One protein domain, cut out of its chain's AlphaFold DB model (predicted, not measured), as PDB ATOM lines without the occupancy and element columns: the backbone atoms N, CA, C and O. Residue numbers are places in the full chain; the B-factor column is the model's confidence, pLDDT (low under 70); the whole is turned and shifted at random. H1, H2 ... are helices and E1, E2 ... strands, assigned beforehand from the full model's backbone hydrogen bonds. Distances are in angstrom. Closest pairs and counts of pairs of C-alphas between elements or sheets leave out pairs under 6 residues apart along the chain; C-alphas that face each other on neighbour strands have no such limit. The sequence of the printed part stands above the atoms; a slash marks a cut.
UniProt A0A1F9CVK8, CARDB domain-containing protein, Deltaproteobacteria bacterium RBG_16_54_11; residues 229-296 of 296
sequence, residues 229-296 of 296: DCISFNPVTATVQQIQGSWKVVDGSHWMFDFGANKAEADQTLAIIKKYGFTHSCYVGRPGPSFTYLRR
ATOM      1  N   ASP A 229     232.770 179.102 207.034       72.94
ATOM      2  CA  ASP A 229     234.123 179.638 206.930       72.94
ATOM      3  C   ASP A 229     235.143 178.566 207.335       72.94
ATOM      4  O   ASP A 229     235.062 178.032 208.438       72.94
ATOM      5  N   CYS A 230     236.092 178.230 206.463       77.19
ATOM      6  CA  CYS A 230     237.057 177.150 206.680       77.19
ATOM      7  C   CYS A 230     238.490 177.669 206.685       77.19
ATOM      8  O   CYS A 230     238.911 178.365 205.764       77.19
ATOM      9  N   ILE A 231     239.264 177.232 207.674       79.12
ATOM     10  CA  ILE A 231     240.704 177.465 207.767       79.12
ATOM     11  C   ILE A 231     241.413 176.180 207.346       79.12
ATOM     12  O   ILE A 231     241.205 175.130 207.958       79.12
ATOM     13  N   SER A 232     242.219 176.253 206.288       82.62
ATOM     14  CA  SER A 232     243.040 175.133 205.834       82.62
ATOM     15  C   SER A 232     244.271 174.943 206.722       82.62
ATOM     16  O   SER A 232     244.786 175.891 207.313       82.62
ATOM     17  N   PHE A 233     244.734 173.701 206.811       86.75
ATOM     18  CA  PHE A 233     245.960 173.306 207.492       86.75
ATOM     19  C   PHE A 233     246.521 172.021 206.869       86.75
ATOM     20  O   PHE A 233     245.810 171.256 206.212       86.75
ATOM     21  N   ASN A 234     247.801 171.756 207.095       83.25
ATOM     22  CA  ASN A 234     248.480 170.565 206.618       83.25
ATOM     23  C   ASN A 234     248.682 169.547 207.762       83.25
ATOM     24  O   ASN A 234     249.453 169.790 208.695       83.25
ATOM     25  N   PRO A 235     248.036 168.367 207.702       85.94
ATOM     26  CA  PRO A 235     248.135 167.364 208.761       85.94
ATOM     27  C   PRO A 235     249.544 166.773 208.906       85.94
ATOM     28  O   PRO A 235     249.881 166.277 209.978       85.94
ATOM     29  N   VAL A 236     250.382 166.821 207.863       85.44
ATOM     30  CA  VAL A 236     251.757 166.294 207.905       85.44
ATOM     31  C   VAL A 236     252.655 167.195 208.754       85.44
ATOM     32  O   VAL A 236     253.448 166.692 209.551       85.44
ATOM     33  N   THR A 237     252.500 168.513 208.621       87.19
ATOM     34  CA  THR A 237     253.303 169.526 209.326       87.19
ATOM     35  C   THR A 237     252.695 169.970 210.654       87.19
ATOM     36  O   THR A 237     253.388 170.602 211.449       87.19
ATOM     37  N   ALA A 238     251.444 169.598 210.939       89.31
ATOM     38  CA  ALA A 238     250.796 169.907 212.207       89.31
ATOM     39  C   ALA A 238     251.536 169.290 213.417       89.31
ATOM     40  O   ALA A 238     251.926 168.109 213.420       89.31
ATOM     41  N   THR A 239     251.694 170.092 214.475       88.50
ATOM     42  CA  THR A 239     252.392 169.741 215.724       88.50
ATOM     43  C   THR A 239     251.627 170.213 216.959       88.50
ATOM     44  O   THR A 239     250.808 171.126 216.881       88.50
ATOM     45  N   VAL A 240     251.890 169.585 218.107       92.06
ATOM     46  CA  VAL A 240     251.453 170.089 219.414       92.06
ATOM     47  C   VAL A 240     252.554 170.979 219.974       92.06
ATOM     48  O   VAL A 240     253.702 170.551 220.074       92.06
ATOM     49  N   GLN A 241     252.211 172.209 220.348       87.75
ATOM     50  CA  GLN A 241     253.137 173.164 220.952       87.75
ATOM     51  C   GLN A 241     252.519 173.811 222.186       87.75
ATOM     52  O   GLN A 241     251.319 174.080 222.225       87.75
ATOM     53  N   GLN A 242     253.352 174.090 223.187       91.94
ATOM     54  CA  GLN A 242     252.946 174.895 224.330       91.94
ATOM     55  C   GLN A 242     253.236 176.367 224.032       91.94
ATOM     56  O   GLN A 242     254.390 176.765 223.897       91.94
ATOM     57  N   ILE A 243     252.187 177.178 223.925       84.75
ATOM     58  CA  ILE A 243     252.277 178.609 223.620       84.75
ATOM     59  C   ILE A 243     251.558 179.364 224.731       84.75
ATOM     60  O   ILE A 243     250.373 179.134 224.973       84.75
ATOM     61  N   GLN A 244     252.277 180.267 225.404       80.38
ATOM     62  CA  GLN A 244     251.752 181.072 226.519       80.38
ATOM     63  C   GLN A 244     251.089 180.215 227.618       80.38
ATOM     64  O   GLN A 244     250.018 180.537 228.120       80.38
ATOM     65  N   GLY A 245     251.712 179.083 227.967       77.50
ATOM     66  CA  GLY A 245     251.215 178.166 229.000       77.50
ATOM     67  C   GLY A 245     250.098 177.219 228.548       77.50
ATOM     68  O   GLY A 245     249.745 176.322 229.309       77.50
ATOM     69  N   SER A 246     249.600 177.353 227.315       69.56
ATOM     70  CA  SER A 246     248.524 176.523 226.772       69.56
ATOM     71  C   SER A 246     249.011 175.572 225.682       69.56
ATOM     72  O   SER A 246     249.764 175.974 224.794       69.56
ATOM     73  N   TRP A 247     248.567 174.319 225.723       83.38
ATOM     74  CA  TRP A 247     248.843 173.315 224.698       83.38
ATOM     75  C   TRP A 247     247.929 173.523 223.499       83.38
ATOM     76  O   TRP A 247     246.709 173.538 223.631       83.38
ATOM     77  N   LYS A 248     248.519 173.686 222.319       87.50
ATOM     78  CA  LYS A 248     247.807 173.994 221.079       87.50
ATOM     79  C   LYS A 248     248.247 173.057 219.967       87.50
ATOM     80  O   LYS A 248     249.415 172.679 219.903       87.50
ATOM     81  N   VAL A 249     247.327 172.728 219.065       87.56
ATOM     82  CA  VAL A 249     247.681 172.110 217.778       87.56
ATOM     83  C   VAL A 249     247.906 173.232 216.777       87.56
ATOM     84  O   VAL A 249     247.027 174.074 216.590       87.56
ATOM     85  N   VAL A 250     249.085 173.256 216.162       86.56
ATOM     86  CA  VAL A 250     249.535 174.324 215.266       86.56
ATOM     87  C   VAL A 250     250.048 173.763 213.948       86.56
ATOM     88  O   VAL A 250     250.653 172.693 213.919       86.56
ATOM     89  N   ASP A 251     249.837 174.514 212.876       84.12
ATOM     90  CA  ASP A 251     250.433 174.303 211.563       84.12
ATOM     91  C   ASP A 251     251.113 175.603 211.107       84.12
ATOM     92  O   ASP A 251     250.475 176.644 210.930       84.12
ATOM     93  N   GLY A 252     252.442 175.567 210.985       78.44
ATOM     94  CA  GLY A 252     253.252 176.761 210.744       78.44
ATOM     95  C   GLY A 252     253.032 177.838 211.815       78.44
ATOM     96  O   GLY A 252     253.284 177.612 212.997       78.44
ATOM     97  N   SER A 253     252.574 179.021 211.395       73.62
ATOM     98  CA  SER A 253     252.262 180.160 212.273       73.62
ATOM     99  C   SER A 253     250.802 180.210 212.742       73.62
ATOM    100  O   SER A 253     250.452 181.079 213.543       73.62
ATOM    101  N   HIS A 254     249.944 179.301 212.264       69.25
ATOM    102  CA  HIS A 254     248.538 179.237 212.649       69.25
ATOM    103  C   HIS A 254     248.302 178.142 213.685       69.25
ATOM    104  O   HIS A 254     248.598 176.970 213.477       69.25
ATOM    105  N   TRP A 255     247.694 178.521 214.801       77.19
ATOM    106  CA  TRP A 255     247.145 177.577 215.764       77.19
ATOM    107  C   TRP A 255     245.698 177.253 215.390       77.19
ATOM    108  O   TRP A 255     244.908 178.143 215.079       77.19
ATOM    109  N   MET A 256     245.369 175.968 215.391       75.06
ATOM    110  CA  MET A 256     244.068 175.438 214.985       75.06
ATOM    111  C   MET A 256     243.164 175.170 216.189       75.06
ATOM    112  O   MET A 256     241.957 175.380 216.110       75.06
ATOM    113  N   PHE A 257     243.752 174.697 217.295       79.19
ATOM    114  CA  PHE A 257     243.031 174.247 218.488       79.19
ATOM    115  C   PHE A 257     243.791 174.593 219.769       79.19
ATOM    116  O   PHE A 257     245.023 174.626 219.766       79.19
ATOM    117  N   ASP A 258     243.050 174.807 220.859       79.31
ATOM    118  CA  ASP A 258     243.559 175.094 222.202       79.31
ATOM    119  C   ASP A 258     243.055 174.080 223.219       79.31
ATOM    120  O   ASP A 258     241.854 173.822 223.286       79.31
ATOM    121  N   PHE A 259     243.951 173.570 224.051       76.75
ATOM    122  CA  PHE A 259     243.655 172.543 225.044       76.75
ATOM    123  C   PHE A 259     243.969 172.984 226.475       76.75
ATOM    124  O   PHE A 259     243.807 172.199 227.411       76.75
ATOM    125  N   GLY A 260     244.382 174.237 226.694       82.75
ATOM    126  CA  GLY A 260     244.728 174.688 228.041       82.75
ATOM    127  C   GLY A 260     245.932 173.915 228.583       82.75
ATOM    128  O   GLY A 260     246.911 173.668 227.884       82.75
ATOM    129  N   ALA A 261     245.834 173.460 229.829       79.56
ATOM    130  CA  ALA A 261     246.856 172.623 230.457       79.56
ATOM    131  C   ALA A 261     246.866 171.158 229.957       79.56
ATOM    132  O   ALA A 261     247.774 170.403 230.307       79.56
ATOM    133  N   ASN A 262     245.904 170.743 229.123       70.12
ATOM    134  CA  ASN A 262     245.698 169.339 228.760       70.12
ATOM    135  C   ASN A 262     246.524 168.925 227.533       70.12
ATOM    136  O   ASN A 262     246.029 168.873 226.406       70.12
ATOM    137  N   LYS A 263     247.800 168.594 227.754       88.31
ATOM    138  CA  LYS A 263     248.686 168.091 226.690       88.31
ATOM    139  C   LYS A 263     248.163 166.800 226.043       88.31
ATOM    140  O   LYS A 263     248.272 166.645 224.830       88.31
ATOM    141  N   ALA A 264     247.591 165.896 226.841       74.00
ATOM    142  CA  ALA A 264     247.116 164.592 226.376       74.00
ATOM    143  C   ALA A 264     246.007 164.720 225.316       74.00
ATOM    144  O   ALA A 264     246.118 164.125 224.245       74.00
ATOM    145  N   GLU A 265     244.995 165.563 225.547       63.88
ATOM    146  CA  GLU A 265     243.964 165.871 224.548       63.88
ATOM    147  C   GLU A 265     244.529 166.523 223.279       63.88
ATOM    148  O   GLU A 265     244.056 166.227 222.176       63.88
ATOM    149  N   ALA A 266     245.543 167.387 223.407       82.06
ATOM    150  CA  ALA A 266     246.205 167.987 222.251       82.06
ATOM    151  C   ALA A 266     246.899 166.914 221.394       82.06
ATOM    152  O   ALA A 266     246.728 166.884 220.171       82.06
ATOM    153  N   ASP A 267     247.624 165.997 222.042       82.12
ATOM    154  CA  ASP A 267     248.305 164.873 221.395       82.12
ATOM    155  C   ASP A 267     247.297 163.918 220.729       82.12
ATOM    156  O   ASP A 267     247.467 163.535 219.567       82.12
ATOM    157  N   GLN A 268     246.200 163.587 221.418       78.88
ATOM    158  CA  GLN A 268     245.131 162.746 220.878       78.88
ATOM    159  C   GLN A 268     244.440 163.403 219.678       78.88
ATOM    160  O   GLN A 268     244.179 162.739 218.670       78.88
ATOM    161  N   THR A 269     244.177 164.710 219.741       81.88
ATOM    162  CA  THR A 269     243.566 165.442 218.626       81.88
ATOM    163  C   THR A 269     244.483 165.457 217.407       81.88
ATOM    164  O   THR A 269     244.027 165.188 216.292       81.88
ATOM    165  N   LEU A 270     245.787 165.684 217.601       90.31
ATOM    166  CA  LEU A 270     246.761 165.611 216.511       90.31
ATOM    167  C   LEU A 270     246.821 164.207 215.888       90.31
ATOM    168  O   LEU A 270     246.884 164.081 214.663       90.31
ATOM    169  N   ALA A 271     246.758 163.151 216.705       83.00
ATOM    170  CA  ALA A 271     246.732 161.772 216.220       83.00
ATOM    171  C   ALA A 271     245.499 161.489 215.342       83.00
ATOM    172  O   ALA A 271     245.625 160.859 214.291       83.00
ATOM    173  N   ILE A 272     244.320 161.994 215.720       77.56
ATOM    174  CA  ILE A 272     243.085 161.876 214.928       77.56
ATOM    175  C   ILE A 272     243.212 162.648 213.606       77.56
ATOM    176  O   ILE A 272     242.898 162.098 212.549       77.56
ATOM    177  N   ILE A 273     243.723 163.883 213.644       86.81
ATOM    178  CA  ILE A 273     243.954 164.710 212.450       86.81
ATOM    179  C   ILE A 273     244.843 163.980 211.438       86.81
ATOM    180  O   ILE A 273     244.473 163.866 210.266       86.81
ATOM    181  N   LYS A 274     245.968 163.422 211.901       86.56
ATOM    182  CA  LYS A 274     246.907 162.666 211.062       86.56
ATOM    183  C   LYS A 274     246.303 161.363 210.546       86.56
ATOM    184  O   LYS A 274     246.417 161.071 209.361       86.56
ATOM    185  N   LYS A 275     245.621 160.601 211.407       82.50
ATOM    186  CA  LYS A 275     245.020 159.304 211.057       82.50
ATOM    187  C   LYS A 275     243.950 159.424 209.972       82.50
ATOM    188  O   LYS A 275     243.889 158.582 209.082       82.50
ATOM    189  N   TYR A 276     243.091 160.439 210.060       79.69
ATOM    190  CA  TYR A 276     241.968 160.607 209.135       79.69
ATOM    191  C   TYR A 276     242.248 161.593 207.997       79.69
ATOM    192  O   TYR A 276     241.409 161.701 207.100       79.69
ATOM    193  N   GLY A 277     243.413 162.249 207.994       86.12
ATOM    194  CA  GLY A 277     243.871 163.120 206.911       86.12
ATOM    195  C   GLY A 277     243.026 164.380 206.752       86.12
ATOM    196  O   GLY A 277     242.744 164.776 205.627       86.12
ATOM    197  N   PHE A 278     242.564 164.969 207.855       88.44
ATOM    198  CA  PHE A 278     241.830 166.234 207.799       88.44
ATOM    199  C   PHE A 278     242.753 167.372 207.360       88.44
ATOM    200  O   PHE A 278     243.923 167.396 207.733       88.44
ATOM    201  N   THR A 279     242.222 168.307 206.580       87.62
ATOM    202  CA  THR A 279     242.977 169.420 205.975       87.62
ATOM    203  C   THR A 279     242.316 170.776 206.225       87.62
ATOM    204  O   THR A 279     242.879 171.811 205.884       87.62
ATOM    205  N   HIS A 280     241.107 170.795 206.796       86.06
ATOM    206  CA  HIS A 280     240.370 172.021 207.079       86.06
ATOM    207  C   HIS A 280     239.650 171.940 208.421       86.06
ATOM    208  O   HIS A 280     239.049 170.916 208.753       86.06
ATOM    209  N   SER A 281     239.666 173.052 209.154       81.56
ATOM    210  CA  SER A 281     238.785 173.322 210.290       81.56
ATOM    211  C   SER A 281     237.729 174.322 209.837       81.56
ATOM    212  O   SER A 281     238.058 175.454 209.486       81.56
ATOM    213  N   CYS A 282     236.476 173.883 209.777       76.19
ATOM    214  CA  CYS A 282     235.357 174.647 209.245       76.19
ATOM    215  C   CYS A 282     234.416 175.089 210.352       76.19
ATOM    216  O   CYS A 282     234.142 174.345 211.289       76.19
ATOM    217  N   TYR A 283     233.898 176.298 210.203       74.25
ATOM    218  CA  TYR A 283     233.139 177.033 211.192       74.25
ATOM    219  C   TYR A 283     231.856 177.548 210.542       74.25
ATOM    220  O   TYR A 283     231.900 178.303 209.574       74.25
ATOM    221  N   VAL A 284     230.696 177.186 211.074       73.00
ATOM    222  CA  VAL A 284     229.405 177.664 210.562       73.00
ATOM    223  C   VAL A 284     228.936 178.842 211.406       73.00
ATOM    224  O   VAL A 284     228.688 178.677 212.598       73.00
ATOM    225  N   GLY A 285     228.806 180.028 210.802       54.22
ATOM    226  CA  GLY A 285     228.290 181.223 211.481       54.22
ATOM    227  C   GLY A 285     229.321 181.954 212.347       54.22
ATOM    228  O   GLY A 285     229.081 182.188 213.527       54.22
ATOM    229  N   ARG A 286     230.483 182.314 211.782       55.31
ATOM    230  CA  ARG A 286     231.447 183.198 212.466       55.31
ATOM    231  C   ARG A 286     230.980 184.668 212.452       55.31
ATOM    232  O   ARG A 286     230.414 185.096 211.446       55.31
ATOM    233  N   PRO A 287     231.291 185.458 213.504       37.75
ATOM    234  CA  PRO A 287     232.005 185.071 214.730       37.75
ATOM    235  C   PRO A 287     231.107 184.303 215.722       37.75
ATOM    236  O   PRO A 287     229.931 184.609 215.850       37.75
ATOM    237  N   GLY A 288     231.668 183.327 216.451       45.03
ATOM    238  CA  GLY A 288     230.907 182.462 217.373       45.03
ATOM    239  C   GLY A 288     230.220 181.279 216.676       45.03
ATOM    240  O   GLY A 288     228.998 181.164 216.741       45.03
ATOM    241  N   PRO A 289     230.985 180.408 215.994       48.78
ATOM    242  CA  PRO A 289     230.414 179.395 215.121       48.78
ATOM    243  C   PRO A 289     229.525 178.402 215.877       48.78
ATOM    244  O   PRO A 289     229.937 177.811 216.874       48.78
ATOM    245  N   SER A 290     228.311 178.185 215.367       45.56
ATOM    246  CA  SER A 290     227.306 177.261 215.920       45.56
ATOM    247  C   SER A 290     227.671 175.785 215.709       45.56
ATOM    248  O   SER A 290     227.124 174.879 216.355       45.56
ATOM    249  N   PHE A 291     228.620 175.543 214.807       51.09
ATOM    250  CA  PHE A 291     229.169 174.239 214.491       51.09
ATOM    251  C   PHE A 291     230.611 174.395 214.010       51.09
ATOM    252  O   PHE A 291     230.889 175.232 213.152       51.09
ATOM    253  N   THR A 292     231.518 173.600 214.576       65.19
ATOM    254  CA  THR A 292     232.888 173.457 214.074       65.19
ATOM    255  C   THR A 292     233.107 172.000 213.719       65.19
ATOM    256  O   THR A 292     232.704 171.121 214.481       65.19
ATOM    257  N   TYR A 293     233.721 171.738 212.575       76.38
ATOM    258  CA  TYR A 293     233.999 170.381 212.140       76.38
ATOM    259  C   TYR A 293     235.271 170.319 211.305       76.38
ATOM    260  O   TYR A 293     235.725 171.317 210.748       76.38
ATOM    261  N   LEU A 294     235.851 169.125 211.240       79.88
ATOM    262  CA  LEU A 294     237.011 168.842 210.409       79.88
ATOM    263  C   LEU A 294     236.557 168.214 209.089       79.88
ATOM    264  O   LEU A 294     235.713 167.315 209.090       79.88
ATOM    265  N   ARG A 295     237.140 168.651 207.970       82.06
ATOM    266  CA  ARG A 295     236.942 168.023 206.651       82.06
ATOM    267  C   ARG A 295     238.268 167.805 205.921       82.06
ATOM    268  O   ARG A 295     239.309 168.315 206.343       82.06
ATOM    269  N   ARG A 296     238.216 166.982 204.875       82.38
ATOM    270  CA  ARG A 296     239.335 166.695 203.969       82.38
ATOM    271  C   ARG A 296     239.383 167.675 202.807       82.38
ATOM    272  O   ARG A 296     238.324 168.270 202.510       82.38
TER     273      ARG A 296
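Overview. This is residues 229 to 296 of the 296 residues of the protein "CARDB domain-containing protein" of Deltaproteobacteria bacterium RBG_16_54_11 (UniProt A0A1F9CVK8). Two small three-stranded sheets form the two arms of a V: E2, E3 and E4 make one arm, with helix H1 packed over one face, and E1, E5 and E6 make the other, thinner arm. The links E1 to E2 and H1 to E5 join the arms. The 68 printed residues hold one named helix and six named strands, in the order E1 E2 E3 E4 H1 E5 E6, and the class is mixed, helices and strands. Both sheets are antiparallel, in the orders E1 - E5 - E6 and E2 - E3 - E4. The whole is compact, with a radius of gyration of the C-alphas of 11.6 A and spans of 29 by 25 by 20 A.

Along the chain. Find C-alpha 229 at (234.123, 179.638, 206.930), where E1 begins; it runs to residue 232, 10.1 A. Next come E2, residues 239 to 243, 11.9 A; E3, residues 246 to 251, 15.5 A; and E4, residues 254 to 258, 11.5 A. Look for C-alpha 263 at (248.686, 168.091, 226.690); from there H1 runs 20.2 A to residue 276. E5, residues 280 to 284, spans 12.8 A, and E6, residues 291 to 295, spans 12.7 A, ending at C-alpha 295, (236.942, 168.023, 206.651).

Arrangement. Begin with the strongly twisted sheet E2 E3 E4, a meander, each strand the antiparallel neighbour of the one before. In the hairpin of E2 and E3, N 241 and O 248 are 2.9 A apart; in that of E3 and E4, N 251 and O 254 are 2.8 A apart, both within hydrogen-bond range. H1 is on one face of this sheet, giving two layers, at a height over the sheet of 8.5 A. It lies over E3 and runs along the strands, at 12 degrees to E3 on the local plane; their closest C-alphas, of Trp 247 and Lys 263, are 5.6 A apart. In H1 every O i to N i+4 pair is within hydrogen-bond range. In the other sheet, find N 231 and O 281 of E1 and E5, 2.8 A apart, and N 282 and O 293 of the hairpin E5 and E6, 2.8 A apart, both within hydrogen-bond range. H1 is only just on this sheet, with 5 pairs of C-alphas within 10 A. The closest C-alphas of E4 and E5, of Met 256 and Ser 281, are 7.4 A apart; E3 and E6 are apart.

Size, cuts and confidence. The two C-alphas farthest apart, of Gly 245 and Arg 296, are 30.0 A apart. The printed part has no cut, no link is long, and residue 296 is the chain's last. The mean pLDDT of the printed part is 77.7; look for values under 70 at residues 246, 254, 265 and 285 to 292.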